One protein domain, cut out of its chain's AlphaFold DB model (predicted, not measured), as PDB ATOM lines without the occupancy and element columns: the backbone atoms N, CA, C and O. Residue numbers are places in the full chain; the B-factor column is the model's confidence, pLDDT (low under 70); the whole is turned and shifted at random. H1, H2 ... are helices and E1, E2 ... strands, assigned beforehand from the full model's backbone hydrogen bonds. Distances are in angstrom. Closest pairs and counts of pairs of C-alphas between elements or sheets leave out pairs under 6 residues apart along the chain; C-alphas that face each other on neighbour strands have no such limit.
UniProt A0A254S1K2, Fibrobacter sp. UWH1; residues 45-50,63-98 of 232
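Overview. This is residues 45 to 50 and 63 to 98 of the 232 residues of a protein of Fibrobacter sp. UWH1 (UniProt A0A254S1K2). A small two-strand ribbon, E1 and E2, makes one end of an elongated shape, and two helices, H1 and H2, pack together at the other. The 42 printed residues hold, in order, E1, E2, H1 and H2, a mixed class with an antiparallel sheet E1 - E2. The whole is only just compact, close to loose, with a radius of gyration of the C-alphas of 10.9 A and spans of 35 by 18 by 13 A.

Along the chain. Find C-alpha 47 at (4.541, -0.683, -5.508), where E1 begins; it runs 10.5 A to residue 50. E2 is residues 63 to 65, 6.6 A. H1 is residues 71 to 78, 10.1 A. H2, residues 85 to 96, runs 15.8 A to C-alpha 96 at (18.132, -12.046, -10.148).

Arrangement. Between E1 and E2, antiparallel at 155 degrees, look for N 47 and O 65, 2.8 A apart, within hydrogen-bond range. E1 is apart from H1 and H2. H1 and H2 touch, closest at the C-alphas of Gly 75 and Ile 88, 6.0 A; they run the same way at a steep tilt of 42 degrees. In H1 and H2 every O i to N i+4 pair is within hydrogen-bond range.

Size, cuts and confidence. The farthest C-alphas, Trp 50 and Asn 79, are 35.4 A apart. Residues 51 to 62 are not printed; C-alphas 50 and 63 are 6.2 A apart across the cut. No printed link is long, and no printed residue has pLDDT under 70.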
ATOM      1  N   LYS A  45       8.224  -6.101  -3.057       91.94
ATOM      2  CA  LYS A  45       8.206  -4.802  -2.370       91.94
ATOM      3  C   LYS A  45       6.956  -4.006  -2.748       91.94
ATOM      4  O   LYS A  45       6.351  -4.214  -3.801       91.94
ATOM      5  N   LYS A  46       6.575  -3.065  -1.881       90.69
ATOM      6  CA  LYS A  46       5.431  -2.170  -2.091       90.69
ATOM      7  C   LYS A  46       5.604  -1.356  -3.376       90.69
ATOM      8  O   LYS A  46       6.560  -0.601  -3.521       90.69
ATOM      9  N   THR A  47       4.626  -1.456  -4.267       86.50
ATOM     10  CA  THR A  47       4.541  -0.683  -5.508       86.50
ATOM     11  C   THR A  47       3.306   0.194  -5.459       86.50
ATOM     12  O   THR A  47       2.222  -0.273  -5.121       86.50
ATOM     13  N   CYS A  48       3.458   1.479  -5.753       83.69
ATOM     14  CA  CYS A  48       2.323   2.375  -5.935       83.69
ATOM     15  C   CYS A  48       2.052   2.530  -7.430       83.69
ATOM     16  O   CYS A  48       2.936   2.274  -8.237       83.69
ATOM     17  N   TYR A  49       0.837   2.874  -7.828       77.19
ATOM     18  CA  TYR A  49       0.524   3.281  -9.194       77.19
ATOM     19  C   TYR A  49      -0.802   4.038  -9.210       77.19
ATOM     20  O   TYR A  49      -1.648   3.878  -8.325       77.19
ATOM     21  N   TRP A  50      -0.994   4.858 -10.236       72.25
ATOM     22  CA  TRP A  50      -2.253   5.555 -10.454       72.25
ATOM     23  C   TRP A  50      -3.276   4.608 -11.069       72.25
ATOM     24  O   TRP A  50      -3.080   4.087 -12.167       72.25
ATOM     25  N   VAL A  63      -2.932   3.861  -5.741       84.06
ATOM     26  CA  VAL A  63      -3.098   2.553  -5.113       84.06
ATOM     27  C   VAL A  63      -1.718   1.967  -4.895       84.06
ATOM     28  O   VAL A  63      -0.935   1.876  -5.836       84.06
ATOM     29  N   CYS A  64      -1.424   1.554  -3.665       88.19
ATOM     30  CA  CYS A  64      -0.199   0.832  -3.364       88.19
ATOM     31  C   CYS A  64      -0.505  -0.619  -3.015       88.19
ATOM     32  O   CYS A  64      -1.339  -0.886  -2.152       88.19
ATOM     33  N   VAL A  65       0.182  -1.540  -3.680       88.12
ATOM     34  CA  VAL A  65       0.027  -2.985  -3.526       88.12
ATOM     35  C   VAL A  65       1.382  -3.645  -3.315       88.12
ATOM     36  O   VAL A  65       2.422  -3.118  -3.708       88.12
ATOM     37  N   GLU A  66       1.358  -4.821  -2.711       90.75
ATOM     38  CA  GLU A  66       2.514  -5.696  -2.567       90.75
ATOM     39  C   GLU A  66       2.096  -7.083  -3.057       90.75
ATOM     40  O   GLU A  66       1.128  -7.654  -2.550       90.75
ATOM     41  N   ASP A  67       2.773  -7.602  -4.082       91.50
ATOM     42  CA  ASP A  67       2.570  -8.974  -4.542       91.50
ATOM     43  C   ASP A  67       3.653  -9.872  -3.946       91.50
ATOM     44  O   ASP A  67       4.773  -9.930  -4.446       91.50
ATOM     45  N   THR A  68       3.302 -10.595  -2.887       93.94
ATOM     46  CA  THR A  68       4.179 -11.586  -2.248       93.94
ATOM     47  C   THR A  68       3.838 -13.020  -2.648       93.94
ATOM     48  O   THR A  68       4.381 -13.963  -2.071       93.94
ATOM     49  N   SER A  69       2.906 -13.214  -3.590       93.19
ATOM     50  CA  SER A  69       2.276 -14.517  -3.850       93.19
ATOM     51  C   SER A  69       3.263 -15.608  -4.273       93.19
ATOM     52  O   SER A  69       3.015 -16.783  -4.008       93.19
ATOM     53  N   LYS A  70       4.400 -15.232  -4.875       91.94
ATOM     54  CA  LYS A  70       5.443 -16.161  -5.337       91.94
ATOM     55  C   LYS A  70       6.685 -16.200  -4.453       91.94
ATOM     56  O   LYS A  70       7.571 -17.002  -4.727       91.94
ATOM     57  N   LEU A  71       6.779 -15.385  -3.396       93.69
ATOM     58  CA  LEU A  71       8.006 -15.307  -2.588       93.69
ATOM     59  C   LEU A  71       8.351 -16.640  -1.916       93.69
ATOM     60  O   LEU A  71       9.516 -17.014  -1.884       93.69
ATOM     61  N   ALA A  72       7.364 -17.412  -1.458       91.62
ATOM     62  CA  ALA A  72       7.630 -18.731  -0.881       91.62
ATOM     63  C   ALA A  72       8.235 -19.717  -1.906       91.62
ATOM     64  O   ALA A  72       9.200 -20.413  -1.593       91.62
ATOM     65  N   GLU A  73       7.707 -19.753  -3.136       88.56
ATOM     66  CA  GLU A  73       8.238 -20.578  -4.237       88.56
ATOM     67  C   GLU A  73       9.648 -20.124  -4.638       88.56
ATOM     68  O   GLU A  73      10.562 -20.935  -4.780       88.56
ATOM     69  N   ILE A  74       9.831 -18.812  -4.771       89.75
ATOM     70  CA  ILE A  74      11.116 -18.174  -5.052       89.75
ATOM     71  C   ILE A  74      12.144 -18.536  -3.979       89.75
ATOM     72  O   ILE A  74      13.250 -18.945  -4.315       89.75
ATOM     73  N   GLY A  75      11.781 -18.434  -2.699       91.94
ATOM     74  CA  GLY A  75      12.664 -18.766  -1.587       91.94
ATOM     75  C   GLY A  75      13.126 -20.222  -1.639       91.94
ATOM     76  O   GLY A  75      14.317 -20.495  -1.496       91.94
ATOM     77  N   GLN A  76      12.216 -21.151  -1.946       87.81
ATOM     78  CA  GLN A  76      12.569 -22.559  -2.156       87.81
ATOM     79  C   GLN A  76      13.540 -22.737  -3.327       87.81
ATOM     80  O   GLN A  76      14.547 -23.423  -3.173       87.81
ATOM     81  N   ARG A  77      13.283 -22.087  -4.471       83.50
ATOM     82  CA  ARG A  77      14.167 -22.147  -5.649       83.50
ATOM     83  C   ARG A  77      15.555 -21.580  -5.356       83.50
ATOM     84  O   ARG A  77      16.551 -22.125  -5.816       83.50
ATOM     85  N   MET A  78      15.626 -20.501  -4.582       89.38
ATOM     86  CA  MET A  78      16.898 -19.906  -4.181       89.38
ATOM     87  C   MET A  78      17.626 -20.727  -3.111       89.38
ATOM     88  O   MET A  78      18.811 -20.489  -2.882       89.38
ATOM     89  N   ASN A  79      16.955 -21.698  -2.477       90.56
ATOM     90  CA  ASN A  79      17.436 -22.364  -1.269       90.56
ATOM     91  C   ASN A  79      17.845 -21.336  -0.193       90.56
ATOM     92  O   ASN A  79      18.919 -21.418   0.405       90.56
ATOM     93  N   THR A  80      16.996 -20.321  -0.010       94.12
ATOM     94  CA  THR A  80      17.253 -19.198   0.897       94.12
ATOM     95  C   THR A  80      17.206 -19.626   2.366       94.12
ATOM     96  O   THR A  80      16.507 -20.568   2.747       94.12
ATOM     97  N   THR A  81      17.905 -18.873   3.216       96.88
ATOM     98  CA  THR A  81      17.760 -18.939   4.681       96.88
ATOM     99  C   THR A  81      16.788 -17.888   5.232       96.88
ATOM    100  O   THR A  81      16.503 -17.878   6.431       96.88
ATOM    101  N   CYS A  82      16.259 -17.014   4.372       96.81
ATOM    102  CA  CYS A  82      15.291 -15.990   4.729       96.81
ATOM    103  C   CYS A  82      13.993 -16.590   5.274       96.81
ATOM    104  O   CYS A  82      13.424 -17.528   4.717       96.81
ATOM    105  N   THR A  83      13.476 -15.976   6.337       95.12
ATOM    106  CA  THR A  83      12.218 -16.370   6.989       95.12
ATOM    107  C   THR A  83      11.099 -15.342   6.817       95.12
ATOM    108  O   THR A  83       9.960 -15.610   7.197       95.12
ATOM    109  N   THR A  84      11.394 -14.173   6.240       95.81
ATOM    110  CA  THR A  84      10.429 -13.095   5.985       95.81
ATOM    111  C   THR A  84      10.339 -12.780   4.497       95.81
ATOM    112  O   THR A  84      11.323 -12.897   3.767       95.81
ATOM    113  N   ASN A  85       9.167 -12.320   4.049       95.31
ATOM    114  CA  ASN A  85       8.967 -11.860   2.671       95.31
ATOM    115  C   ASN A  85       9.940 -10.741   2.293       95.31
ATOM    116  O   ASN A  85      10.472 -10.740   1.190       95.31
ATOM    117  N   GLU A  86      10.206  -9.822   3.222       94.31
ATOM    118  CA  GLU A  86      11.130  -8.714   2.998       94.31
ATOM    119  C   GLU A  86      12.544  -9.206   2.670       94.31
ATOM    120  O   GLU A  86      13.110  -8.766   1.673       94.31
ATOM    121  N   CYS A  87      13.052 -10.173   3.444       96.50
ATOM    122  CA  CYS A  87      14.359 -10.793   3.227       96.50
ATOM    123  C   CYS A  87      14.403 -11.551   1.894       96.50
ATOM    124  O   CYS A  87      15.344 -11.381   1.125       96.50
ATOM    125  N   ILE A  88      13.363 -12.341   1.583       96.44
ATOM    126  CA  ILE A  88      13.289 -13.072   0.308       96.44
ATOM    127  C   ILE A  88      13.281 -12.094  -0.873       96.44
ATOM    128  O   ILE A  88      13.928 -12.355  -1.882       96.44
ATOM    129  N   ALA A  89      12.564 -10.972  -0.762       95.25
ATOM    130  CA  ALA A  89      12.511  -9.938  -1.792       95.25
ATOM    131  C   ALA A  89      13.873  -9.250  -2.010       95.25
ATOM    132  O   ALA A  89      14.232  -8.960  -3.153       95.25
ATOM    133  N   ASP A  90      14.640  -9.014  -0.943       95.25
ATOM    134  CA  ASP A  90      15.993  -8.453  -1.048       95.25
ATOM    135  C   ASP A  90      16.967  -9.453  -1.680       95.25
ATOM    136  O   ASP A  90      17.651  -9.125  -2.652       95.25
ATOM    137  N   GLU A  91      16.967 -10.703  -1.206       95.44
ATOM    138  CA  GLU A  91      17.795 -11.766  -1.786       95.44
ATOM    139  C   GLU A  91      17.437 -12.023  -3.254       95.44
ATOM    140  O   GLU A  91      18.322 -12.234  -4.083       95.44
ATOM    141  N   PHE A  92      16.149 -11.939  -3.602       93.94
ATOM    142  CA  PHE A  92      15.694 -12.047  -4.982       93.94
ATOM    143  C   PHE A  92      16.392 -11.021  -5.874       93.94
ATOM    144  O   PHE A  92      16.944 -11.388  -6.905       93.94
ATOM    145  N   CYS A  93      16.397  -9.747  -5.487       94.06
ATOM    146  CA  CYS A  93      17.039  -8.696  -6.272       94.06
ATOM    147  C   CYS A  93      18.554  -8.874  -6.370       94.06
ATOM    148  O   CYS A  93      19.140  -8.648  -7.431       94.06
ATOM    149  N   GLU A  94      19.191  -9.327  -5.292       94.38
ATOM    150  CA  GLU A  94      20.628  -9.597  -5.294       94.38
ATOM    151  C   GLU A  94      20.998 -10.799  -6.176       94.38
ATOM    152  O   GLU A  94      22.057 -10.794  -6.807       94.38
ATOM    153  N   ARG A  95      20.120 -11.799  -6.304       91.94
ATOM    154  CA  ARG A  95      20.353 -12.964  -7.171       91.94
ATOM    155  C   ARG A  95      19.955 -12.719  -8.624       91.94
ATOM    156  O   ARG A  95      20.704 -13.054  -9.536       91.94
ATOM    157  N   PHE A  96      18.784 -12.135  -8.842       92.94
ATOM    158  CA  PHE A  96      18.132 -12.046 -10.148       92.94
ATOM    159  C   PHE A  96      18.229 -10.670 -10.806       92.94
ATOM    160  O   PHE A  96      17.863 -10.534 -11.973       92.94
ATOM    161  N   GLY A  97      18.725  -9.654 -10.107       95.56
ATOM    162  CA  GLY A  97      18.694  -8.275 -10.584       95.56
ATOM    163  C   GLY A  97      17.396  -7.548 -10.249       95.56
ATOM    164  O   GLY A  97      16.402  -8.137  -9.818       95.56
ATOM    165  N   ARG A  98      17.423  -6.236 -10.485       96.12
ATOM    166  CA  ARG A  98      16.257  -5.357 -10.369       96.12
ATOM    167  C   ARG A  98      15.470  -5.310 -11.675       96.12
ATOM    168  O   ARG A  98      15.993  -5.616 -12.747       96.12
TER     169      ARG A  98